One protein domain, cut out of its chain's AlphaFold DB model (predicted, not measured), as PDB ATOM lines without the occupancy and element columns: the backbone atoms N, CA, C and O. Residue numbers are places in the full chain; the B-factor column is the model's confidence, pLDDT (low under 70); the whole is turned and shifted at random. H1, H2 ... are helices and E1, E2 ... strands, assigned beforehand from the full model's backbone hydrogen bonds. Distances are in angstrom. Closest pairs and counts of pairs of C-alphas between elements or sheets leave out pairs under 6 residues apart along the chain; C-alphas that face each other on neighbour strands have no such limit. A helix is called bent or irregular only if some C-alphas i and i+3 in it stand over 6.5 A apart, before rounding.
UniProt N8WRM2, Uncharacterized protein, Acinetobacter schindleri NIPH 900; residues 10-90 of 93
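Overview. This is residues 10 to 90 of the 93 residues of an uncharacterized protein of Acinetobacter schindleri NIPH 900 (UniProt N8WRM2). A strongly twisted sheet of four strands makes the core, with H1 packed over one face and H2 over the other, in three layers. Residues 55 to 70 loop from edge strand E3 to H2, and residues 64 to 65 pair with E3. The printed part has 81 residues, with two named helices and four named strands in the order H1, E1, E2, E3, H2, E4. The sheet runs E3, E2, E1, E4, all antiparallel, and the class is mixed, helices and strands. It is compact, with a radius of gyration of the C-alphas of 12.4 A and spans of 34 by 28 by 23 A.

Arrangement. Start with H1, residues 10 to 22, on the sheet at a height of 8.9 A. It touches E1, residues 27 to 31, with Leu 17 and Ala 28 as the closest C-alphas, 7.0 A apart. E1 and E2, residues 34 to 40, form a hairpin, where N 29 and O 37 are 2.9 A apart. E2 and E3, residues 51 to 54, form another, with N 53 and O 38 at 2.9 A; E1, E2 and E3 are a meander, each strand the antiparallel neighbour of the one before. On the opposite face from H1, H2, residues 71 to 79, has a height of 9.2 A. It touches E4, residues 85 to 89, closest at the C-alphas of Gln 79 and Val 85, 6.3 A apart. E4 is antiparallel to E1, with N 28 and O 88 at 2.9 A. Every O i to N i+4 pair is within hydrogen-bond range in H2, and 7 of 9 in H1.

Along the chain. Find C-alpha 10 at (432.560, 268.260, 529.299); H1 runs 18.3 A from there and is irregular, with C-alphas 11 and 14 8.2 A apart. E2 spans 18.9 A, and E4 ends at C-alpha 89, (426.614, 258.795, 521.705).

Size, cuts and confidence. The two C-alphas farthest apart, of Glu 11 and Ala 44, are 36.1 A apart. The printed part has no cut, and the link from E3 to H2 is long. Residues 56 to 59 have pLDDT under 70.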
ATOM      1  N   LEU A  10     431.972 268.618 530.592       73.56
ATOM      2  CA  LEU A  10     432.560 268.260 529.299       73.56
ATOM      3  C   LEU A  10     434.097 268.166 529.334       73.56
ATOM      4  O   LEU A  10     434.669 267.426 528.540       73.56
ATOM      5  N   GLU A  11     434.787 268.820 530.274       75.06
ATOM      6  CA  GLU A  11     436.244 268.656 530.448       75.06
ATOM      7  C   GLU A  11     436.610 267.246 530.941       75.06
ATOM      8  O   GLU A  11     437.733 266.781 530.753       75.06
ATOM      9  N   LYS A  12     435.649 266.533 531.545       83.19
ATOM     10  CA  LYS A  12     435.779 265.141 532.004       83.19
ATOM     11  C   LYS A  12     434.978 264.172 531.133       83.19
ATOM     12  O   LYS A  12     434.621 263.080 531.586       83.19
ATOM     13  N   LEU A  13     434.698 264.560 529.886       88.69
ATOM     14  CA  LEU A  13     433.860 263.795 528.968       88.69
ATOM     15  C   LEU A  13     434.333 262.344 528.833       88.69
ATOM     16  O   LEU A  13     433.526 261.434 528.993       88.69
ATOM     17  N   ASP A  14     435.629 262.102 528.646       91.50
ATOM     18  CA  ASP A  14     436.159 260.741 528.488       91.50
ATOM     19  C   ASP A  14     435.868 259.835 529.692       91.50
ATOM     20  O   ASP A  14     435.550 258.656 529.537       91.50
ATOM     21  N   GLU A  15     435.967 260.369 530.913       89.31
ATOM     22  CA  GLU A  15     435.647 259.616 532.126       89.31
ATOM     23  C   GLU A  15     434.148 259.307 532.202       89.31
ATOM     24  O   GLU A  15     433.769 258.166 532.482       89.31
ATOM     25  N   CYS A  16     433.307 260.293 531.875       89.50
ATOM     26  CA  CYS A  16     431.858 260.143 531.785       89.50
ATOM     27  C   CYS A  16     431.465 259.071 530.752       89.50
ATOM     28  O   CYS A  16     430.730 258.137 531.074       89.50
ATOM     29  N   LEU A  17     432.016 259.121 529.536       93.06
ATOM     30  CA  LEU A  17     431.719 258.144 528.485       93.06
ATOM     31  C   LEU A  17     432.188 256.733 528.872       93.06
ATOM     32  O   LEU A  17     431.428 255.776 528.706       93.06
ATOM     33  N   ARG A  18     433.388 256.586 529.459       92.75
ATOM     34  CA  ARG A  18     433.878 255.289 529.970       92.75
ATOM     35  C   ARG A  18     432.973 254.722 531.059       92.75
ATOM     36  O   ARG A  18     432.664 253.528 531.045       92.75
ATOM     37  N   TYR A  19     432.545 255.560 532.002       91.19
ATOM     38  CA  TYR A  19     431.635 255.134 533.057       91.19
ATOM     39  C   TYR A  19     430.274 254.725 532.483       91.19
ATOM     40  O   TYR A  19     429.783 253.641 532.796       91.19
ATOM     41  N   GLY A  20     429.693 255.545 531.604       92.50
ATOM     42  CA  GLY A  20     428.441 255.232 530.921       92.50
ATOM     43  C   GLY A  20     428.517 253.904 530.166       92.50
ATOM     44  O   GLY A  20     427.649 253.052 530.357       92.50
ATOM     45  N   LYS A  21     429.595 253.672 529.406       94.88
ATOM     46  CA  LYS A  21     429.846 252.399 528.712       94.88
ATOM     47  C   LYS A  21     429.847 251.215 529.680       94.88
ATOM     48  O   LYS A  21     429.129 250.246 529.457       94.88
ATOM     49  N   LYS A  22     430.562 251.316 530.807       93.12
ATOM     50  CA  LYS A  22     430.580 250.271 531.853       93.12
ATOM     51  C   LYS A  22     429.184 249.953 532.409       93.12
ATOM     52  O   LYS A  22     428.946 248.826 532.833       93.12
ATOM     53  N   GLN A  23     428.273 250.924 532.420       92.19
ATOM     54  CA  GLN A  23     426.899 250.764 532.912       92.19
ATOM     55  C   GLN A  23     425.894 250.353 531.815       92.19
ATOM     56  O   GLN A  23     424.706 250.186 532.108       92.19
ATOM     57  N   GLY A  24     426.344 250.189 530.564       93.94
ATOM     58  CA  GLY A  24     425.494 249.864 529.412       93.94
ATOM     59  C   GLY A  24     424.689 251.054 528.884       93.94
ATOM     60  O   GLY A  24     423.593 250.880 528.348       93.94
ATOM     61  N   ALA A  25     425.180 252.277 529.090       95.44
ATOM     62  CA  ALA A  25     424.589 253.480 528.521       95.44
ATOM     63  C   ALA A  25     424.917 253.608 527.033       95.44
ATOM     64  O   ALA A  25     426.061 253.415 526.638       95.44
ATOM     65  N   HIS A  26     423.937 254.025 526.235       96.56
ATOM     66  CA  HIS A  26     424.093 254.331 524.810       96.56
ATOM     67  C   HIS A  26     424.296 255.827 524.551       96.56
ATOM     68  O   HIS A  26     424.874 256.197 523.531       96.56
ATOM     69  N   PHE A  27     423.821 256.685 525.455       96.62
ATOM     70  CA  PHE A  27     424.003 258.128 525.357       96.62
ATOM     71  C   PHE A  27     424.293 258.750 526.723       96.62
ATOM     72  O   PHE A  27     423.760 258.303 527.742       96.62
ATOM     73  N   ALA A  28     425.095 259.811 526.727       95.06
ATOM     74  CA  ALA A  28     425.254 260.737 527.841       95.06
ATOM     75  C   ALA A  28     424.524 262.046 527.513       95.06
ATOM     76  O   ALA A  28     424.660 262.580 526.411       95.06
ATOM     77  N   PHE A  29     423.726 262.539 528.456       94.81
ATOM     78  CA  PHE A  29     422.904 263.728 528.280       94.81
ATOM     79  C   PHE A  29     423.461 264.896 529.091       94.81
ATOM     80  O   PHE A  29     423.642 264.783 530.308       94.81
ATOM     81  N   PHE A  30     423.705 266.010 528.407       93.31
ATOM     82  CA  PHE A  30     424.234 267.239 528.980       93.31
ATOM     83  C   PHE A  30     423.295 268.412 528.708       93.31
ATOM     84  O   PHE A  30     422.734 268.532 527.616       93.31
ATOM     85  N   ILE A  31     423.174 269.300 529.693       93.00
ATOM     86  CA  ILE A  31     422.455 270.572 529.579       93.00
ATOM     87  C   ILE A  31     423.391 271.688 530.036       93.00
ATOM     88  O   ILE A  31     423.899 271.647 531.156       93.00
ATOM     89  N   ASN A  32     423.608 272.691 529.184       92.81
ATOM     90  CA  ASN A  32     424.533 273.806 529.400       92.81
ATOM     91  C   ASN A  32     425.931 273.343 529.849       92.81
ATOM     92  O   ASN A  32     426.485 273.899 530.792       92.81
ATOM     93  N   GLY A  33     426.474 272.284 529.244       89.69
ATOM     94  CA  GLY A  33     427.785 271.728 529.612       89.69
ATOM     95  C   GLY A  33     427.830 270.942 530.932       89.69
ATOM     96  O   GLY A  33     428.877 270.396 531.276       89.69
ATOM     97  N   HIS A  34     426.710 270.832 531.656       89.69
ATOM     98  CA  HIS A  34     426.593 269.981 532.839       89.69
ATOM     99  C   HIS A  34     426.090 268.594 532.477       89.69
ATOM    100  O   HIS A  34     425.105 268.457 531.747       89.69
ATOM    101  N   PHE A  35     426.711 267.570 533.049       90.56
ATOM    102  CA  PHE A  35     426.234 266.204 532.914       90.56
ATOM    103  C   PHE A  35     424.985 265.986 533.772       90.56
ATOM    104  O   PHE A  35     424.958 266.327 534.955       90.56
ATOM    105  N   TRP A  36     423.944 265.395 533.188       90.12
ATOM    106  CA  TRP A  36     422.686 265.126 533.888       90.12
ATOM    107  C   TRP A  36     422.498 263.635 534.160       90.12
ATOM    108  O   TRP A  36     422.430 263.201 535.316       90.12
ATOM    109  N   HIS A  37     422.416 262.836 533.098       93.19
ATOM    110  CA  HIS A  37     422.161 261.401 533.198       93.19
ATOM    111  C   HIS A  37     422.545 260.657 531.925       93.19
ATOM    112  O   HIS A  37     422.788 261.240 530.870       93.19
ATOM    113  N   TYR A  38     422.570 259.334 532.035       95.19
ATOM    114  CA  TYR A  38     422.743 258.447 530.893       95.19
ATOM    115  C   TYR A  38     421.406 257.936 530.372       95.19
ATOM    116  O   TYR A  38     420.455 257.818 531.144       95.19
ATOM    117  N   TYR A  39     421.370 257.552 529.099       96.69
ATOM    118  CA  TYR A  39     420.254 256.855 528.469       96.69
ATOM    119  C   TYR A  39     420.676 255.507 527.891       96.69
ATOM    120  O   TYR A  39     421.782 255.368 527.364       96.69
ATOM    121  N   LYS A  40     419.763 254.533 527.916       96.44
ATOM    122  CA  LYS A  40     419.862 253.281 527.153       96.44
ATOM    123  C   LYS A  40     418.487 252.856 526.620       96.44
ATOM    124  O   LYS A  40     417.475 253.244 527.219       96.44
ATOM    125  N   PRO A  41     418.419 252.087 525.521       96.25
ATOM    126  CA  PRO A  41     417.148 251.598 525.008       96.25
ATOM    127  C   PRO A  41     416.459 250.694 526.034       96.25
ATOM    128  O   PRO A  41     417.104 249.920 526.747       96.25
ATOM    129  N   GLY A  42     415.138 250.813 526.112       95.12
ATOM    130  CA  GLY A  42     414.309 249.884 526.862       95.12
ATOM    131  C   GLY A  42     414.067 248.577 526.116       95.12
ATOM    132  O   GLY A  42     414.436 248.387 524.958       95.12
ATOM    133  N   ASN A  43     413.383 247.681 526.803       95.38
ATOM    134  CA  ASN A  43     412.928 246.375 526.347       95.38
ATOM    135  C   ASN A  43     411.393 246.279 526.486       95.38
ATOM    136  O   ASN A  43     410.721 247.258 526.822       95.38
ATOM    137  N   ALA A  44     410.828 245.090 526.271       95.62
ATOM    138  CA  ALA A  44     409.388 244.861 526.401       95.62
ATOM    139  C   ALA A  44     408.827 245.242 527.791       95.62
ATOM    140  O   ALA A  44     407.737 245.803 527.875       95.62
ATOM    141  N   GLU A  45     409.579 245.016 528.874       93.81
ATOM    142  CA  GLU A  45     409.152 245.333 530.249       93.81
ATOM    143  C   GLU A  45     408.993 246.840 530.475       93.81
ATOM    144  O   GLU A  45     408.062 247.296 531.136       93.81
ATOM    145  N   SER A  46     409.867 247.631 529.854       92.44
ATOM    146  CA  SER A  46     409.795 249.098 529.854       92.44
ATOM    147  C   SER A  46     408.911 249.648 528.732       92.44
ATOM    148  O   SER A  46     408.906 250.855 528.483       92.44
ATOM    149  N   LYS A  47     408.147 248.779 528.052       94.94
ATOM    150  CA  LYS A  47     407.302 249.121 526.897       94.94
ATOM    151  C   LYS A  47     408.093 249.844 525.803       94.94
ATOM    152  O   LYS A  47     407.576 250.754 525.162       94.94
ATOM    153  N   TYR A  48     409.359 249.463 525.643       93.81
ATOM    154  CA  TYR A  48     410.324 250.062 524.719       93.81
ATOM    155  C   TYR A  48     410.624 251.552 524.969       93.81
ATOM    156  O   TYR A  48     411.242 252.204 524.130       93.81
ATOM    157  N   CYS A  49     410.244 252.101 526.129       96.44
ATOM    158  CA  CYS A  49     410.660 253.443 526.532       96.44
ATOM    159  C   CYS A  49     412.165 253.479 526.803       96.44
ATOM    160  O   CYS A  49     412.724 252.549 527.378       96.44
ATOM    161  N   TRP A  50     412.805 254.603 526.503       97.00
ATOM    162  CA  TRP A  50     414.168 254.863 526.941       97.00
ATOM    163  C   TRP A  50     414.272 254.781 528.462       97.00
ATOM    164  O   TRP A  50     413.418 255.301 529.193       97.00
ATOM    165  N   LEU A  51     415.342 254.158 528.935       96.38
ATOM    166  CA  LEU A  51     415.706 254.137 530.340       96.38
ATOM    167  C   LEU A  51     416.733 255.233 530.596       96.38
ATOM    168  O   LEU A  51     417.627 255.430 529.775       96.38
ATOM    169  N   PHE A  52     416.627 255.915 531.731       95.06
ATOM    170  CA  PHE A  52     417.616 256.885 532.178       95.06
ATOM    171  C   PHE A  52     418.221 256.473 533.516       95.06
ATOM    172  O   PHE A  52     417.556 255.846 534.340       95.06
ATOM    173  N   MET A  53     419.480 256.831 533.731       92.94
ATOM    174  CA  MET A  53     420.180 256.588 534.989       92.94
ATOM    175  C   MET A  53     420.640 257.926 535.572       92.94
ATOM    176  O   MET A  53     421.607 258.501 535.061       92.94
ATOM    177  N   PRO A  54     419.947 258.452 536.599       78.81
ATOM    178  CA  PRO A  54     420.338 259.690 537.258       78.81
ATOM    179  C   PRO A  54     421.598 259.453 538.088       78.81
ATOM    180  O   PRO A  54     421.637 258.556 538.926       78.81
ATOM    181  N   VAL A  55     422.631 260.258 537.856       71.25
ATOM    182  CA  VAL A  55     423.927 260.100 538.545       71.25
ATOM    183  C   VAL A  55     424.099 261.136 539.654       71.25
ATOM    184  O   VAL A  55     424.883 260.943 540.578       71.25
ATOM    185  N   HIS A  56     423.312 262.213 539.619       65.00
ATOM    186  CA  HIS A  56     423.274 263.196 540.692       65.00
ATOM    187  C   HIS A  56     422.370 262.726 541.846       65.00
ATOM    188  O   HIS A  56     421.193 262.417 541.653       65.00
ATOM    189  N   ASN A  57     422.913 262.744 543.067       55.97
ATOM    190  CA  ASN A  57     422.177 262.666 544.337       55.97
ATOM    191  C   ASN A  57     421.400 261.375 544.673       55.97
ATOM    192  O   ASN A  57     420.600 261.390 545.611       55.97
ATOM    193  N   GLN A  58     421.632 260.243 544.002       60.41
ATOM    194  CA  GLN A  58     420.996 258.978 544.397       60.41
ATOM    195  C   GLN A  58     421.971 258.041 545.113       60.41
ATOM    196  O   GLN A  58     423.063 257.758 544.631       60.41
ATOM    197  N   LYS A  59     421.541 257.534 546.281       61.47
ATOM    198  CA  LYS A  59     422.250 256.493 547.052       61.47
ATOM    199  C   LYS A  59     422.359 255.167 546.289       61.47
ATOM    200  O   LYS A  59     423.163 254.323 546.664       61.47
ATOM    201  N   VAL A  60     421.533 254.980 545.256       71.94
ATOM    202  CA  VAL A  60     421.479 253.780 544.425       71.94
ATOM    203  C   VAL A  60     421.521 254.200 542.964       71.94
ATOM    204  O   VAL A  60     420.747 255.050 542.531       71.94
ATOM    205  N   ILE A  61     422.442 253.595 542.224       81.50
ATOM    206  CA  ILE A  61     422.598 253.789 540.788       81.50
ATOM    207  C   ILE A  61     421.711 252.748 540.107       81.50
ATOM    208  O   ILE A  61     422.011 251.557 540.152       81.50
ATOM    209  N   GLU A  62     420.590 253.186 539.532       89.69
ATOM    210  CA  GLU A  62     419.610 252.304 538.889       89.69
ATOM    211  C   GLU A  62     419.028 252.915 537.607       89.69
ATOM    212  O   GLU A  62     418.957 254.135 537.443       89.69
ATOM    213  N   TRP A  63     418.581 252.045 536.698       93.69
ATOM    214  CA  TRP A  63     417.919 252.431 535.456       93.69
ATOM    215  C   TRP A  63     416.419 252.627 535.683       93.69
ATOM    216  O   TRP A  63     415.731 251.717 536.140       93.69
ATOM    217  N   LYS A  64     415.900 253.799 535.314       92.81
ATOM    218  CA  LYS A  64     414.492 254.187 535.476       92.81
ATOM    219  C   LYS A  64     413.837 254.417 534.127       92.81
ATOM    220  O   LYS A  64     414.478 254.878 533.191       92.81
ATOM    221  N   ILE A  65     412.541 254.134 534.028       94.19
ATOM    222  CA  ILE A  65     411.763 254.433 532.822       94.19
ATOM    223  C   ILE A  65     411.670 255.951 532.658       94.19
ATOM    224  O   ILE A  65     411.201 256.646 533.557       94.19
ATOM    225  N   SER A  66     412.108 256.467 531.507       92.75
ATOM    226  CA  SER A  66     412.026 257.903 531.204       92.75
ATOM    227  C   SER A  66     410.656 258.335 530.676       92.75
ATOM    228  O   SER A  66     410.401 259.529 530.587       92.75
ATOM    229  N   TYR A  67     409.809 257.375 530.287       92.88
ATOM    230  CA  TYR A  67     408.546 257.583 529.565       92.88
ATOM    231  C   TYR A  67     408.695 258.253 528.189       92.88
ATOM    232  O   TYR A  67     407.706 258.678 527.599       92.88
ATOM    233  N   ASN A  68     409.914 258.302 527.644       93.06
ATOM    234  CA  ASN A  68     410.171 258.786 526.293       93.06
ATOM    235  C   ASN A  68     410.392 257.607 525.346       93.06
ATOM    236  O   ASN A  68     411.217 256.738 525.617       93.06
ATOM    237  N   LEU A  69     409.688 257.600 524.214       94.12
ATOM    238  CA  LEU A  69     409.927 256.650 523.120       94.12
ATOM    239  C   LEU A  69     411.025 257.140 522.164       94.12
ATOM    240  O   LEU A  69     411.703 256.336 521.536       94.12
ATOM    241  N   ASN A  70     411.233 258.458 522.094       93.50
ATOM    242  CA  ASN A  70     412.287 259.092 521.310       93.50
ATOM    243  C   ASN A  70     412.993 260.173 522.150       93.50
ATOM    244  O   ASN A  70     412.333 260.951 522.842       93.50
ATOM    245  N   LEU A  71     414.325 260.220 522.079       94.62
ATOM    246  CA  LEU A  71     415.143 261.236 522.740       94.62
ATOM    247  C   LEU A  71     415.107 262.588 522.012       94.62
ATOM    248  O   LEU A  71     415.293 263.609 522.671       94.62
ATOM    249  N   ASP A  72     414.782 262.636 520.716       94.81
ATOM    250  CA  ASP A  72     414.681 263.903 519.966       94.81
ATOM    251  C   ASP A  72     413.648 264.856 520.582       94.81
ATOM    252  O   ASP A  72     413.863 266.067 520.657       94.81
ATOM    253  N   SER A  73     412.537 264.307 521.088       92.12
ATOM    254  CA  SER A  73     411.504 265.073 521.791       92.12
ATOM    255  C   SER A  73     412.035 265.697 523.082       92.12
ATOM    256  O   SER A  73     411.676 266.826 523.415       92.12
ATOM    257  N   VAL A  74     412.915 264.987 523.794       93.25
ATOM    258  CA  VAL A  74     413.564 265.488 525.013       93.25
ATOM    259  C   VAL A  74     414.515 266.627 524.661       93.25
ATOM    260  O   VAL A  74     414.450 267.692 525.271       93.25
ATOM    261  N   VAL A  75     415.358 266.432 523.643       95.06
ATOM    262  CA  VAL A  75     416.305 267.452 523.172       95.06
ATOM    263  C   VAL A  75     415.562 268.722 522.749       95.06
ATOM    264  O   VAL A  75     415.846 269.801 523.270       95.06
ATOM    265  N   SER A  76     414.539 268.580 521.901       95.44
ATOM    266  CA  SER A  76     413.730 269.697 521.394       95.44
ATOM    267  C   SER A  76     413.055 270.488 522.515       95.44
ATOM    268  O   SER A  76     412.977 271.714 522.466       95.44
ATOM    269  N   PHE A  77     412.584 269.802 523.557       94.31
ATOM    270  CA  PHE A  77     411.927 270.429 524.699       94.31
ATOM    271  C   PHE A  77     412.857 271.349 525.500       94.31
ATOM    272  O   PHE A  77     412.454 272.452 525.879       94.31
ATOM    273  N   TYR A  78     414.093 270.919 525.762       94.50
ATOM    274  CA  TYR A  78     415.068 271.741 526.485       94.50
ATOM    275  C   TYR A  78     415.653 272.843 525.592       94.50
ATOM    276  O   TYR A  78     415.744 273.989 526.032       94.50
ATOM    277  N   GLN A  79     415.944 272.552 524.323       94.88
ATOM    278  CA  GLN A  79     416.386 273.573 523.366       94.88
ATOM    279  C   GLN A  79     415.333 274.672 523.174       94.88
ATOM    280  O   GLN A  79     415.664 275.856 523.203       94.88
ATOM    281  N   GLY A  80     414.046 274.311 523.098       95.69
ATOM    282  CA  GLY A  80     412.935 275.266 523.022       95.69
ATOM    283  C   GLY A  80     412.804 276.190 524.240       95.69
ATOM    284  O   GLY A  80     412.082 277.181 524.191       95.69
ATOM    285  N   ARG A  81     413.517 275.895 525.334       94.12
ATOM    286  CA  ARG A  81     413.595 276.724 526.547       94.12
ATOM    287  C   ARG A  81     414.894 277.523 526.654       94.12
ATOM    288  O   ARG A  81     415.126 278.152 527.682       94.12
ATOM    289  N   GLY A  82     415.717 277.511 525.607       94.12
ATOM    290  CA  GLY A  82     416.970 278.259 525.540       94.12
ATOM    291  C   GLY A  82     418.152 277.578 526.230       94.12
ATOM    292  O   GLY A  82     419.134 278.251 526.531       94.12
ATOM    293  N   TYR A  83     418.066 276.273 526.501       93.94
ATOM    294  CA  TYR A  83     419.204 275.498 526.991       93.94
ATOM    295  C   TYR A  83     420.065 274.993 525.827       93.94
ATOM    296  O   TYR A  83     419.527 274.579 524.799       93.94
ATOM    297  N   ASP A  84     421.386 274.962 526.015       93.38
ATOM    298  CA  ASP A  84     422.270 274.157 525.168       93.38
ATOM    299  C   ASP A  84     422.147 272.693 525.595       93.38
ATOM    300  O   ASP A  84     422.254 272.377 526.781       93.38
ATOM    301  N   VAL A  85     421.871 271.801 524.652       94.94
ATOM    302  CA  VAL A  85     421.563 270.400 524.939       94.94
ATOM    303  C   VAL A  85     422.414 269.525 524.050       94.94
ATOM    304  O   VAL A  85     422.344 269.628 522.824       94.94
ATOM    305  N   GLN A  86     423.163 268.622 524.670       94.25
ATOM    306  CA  GLN A  86     424.029 267.692 523.963       94.25
ATOM    307  C   GLN A  86     423.685 266.265 524.374       94.25
ATOM    308  O   GLN A  86     423.681 265.913 525.554       94.25
ATOM    309  N   LEU A  87     423.393 265.436 523.375       94.62
ATOM    310  CA  LEU A  87     423.200 264.005 523.537       94.62
ATOM    311  C   LEU A  87     424.371 263.296 522.857       94.62
ATOM    312  O   LEU A  87     424.394 263.129 521.639       94.62
ATOM    313  N   ILE A  88     425.371 262.917 523.646       95.50
ATOM    314  CA  ILE A  88     426.622 262.348 523.139       95.50
ATOM    315  C   ILE A  88     426.478 260.831 523.087       95.50
ATOM    316  O   ILE A  88     426.180 260.193 524.101       95.50
ATOM    317  N   LYS A  89     426.667 260.246 521.903       96.06
ATOM    318  CA  LYS A  89     426.614 258.795 521.705       96.06
ATOM    319  C   LYS A  89     427.809 258.123 522.384       96.06
ATOM    320  O   LYS A  89     428.940 258.572 522.241       96.06
ATOM    321  N   ILE A  90     427.545 257.025 523.083       95.56
ATOM    322  CA  ILE A  90     428.557 256.160 523.688       95.56
ATOM    323  C   ILE A  90     428.675 254.914 522.813       95.56
ATOM    324  O   ILE A  90     427.716 254.147 522.675       95.56
TER     325      ILE A  90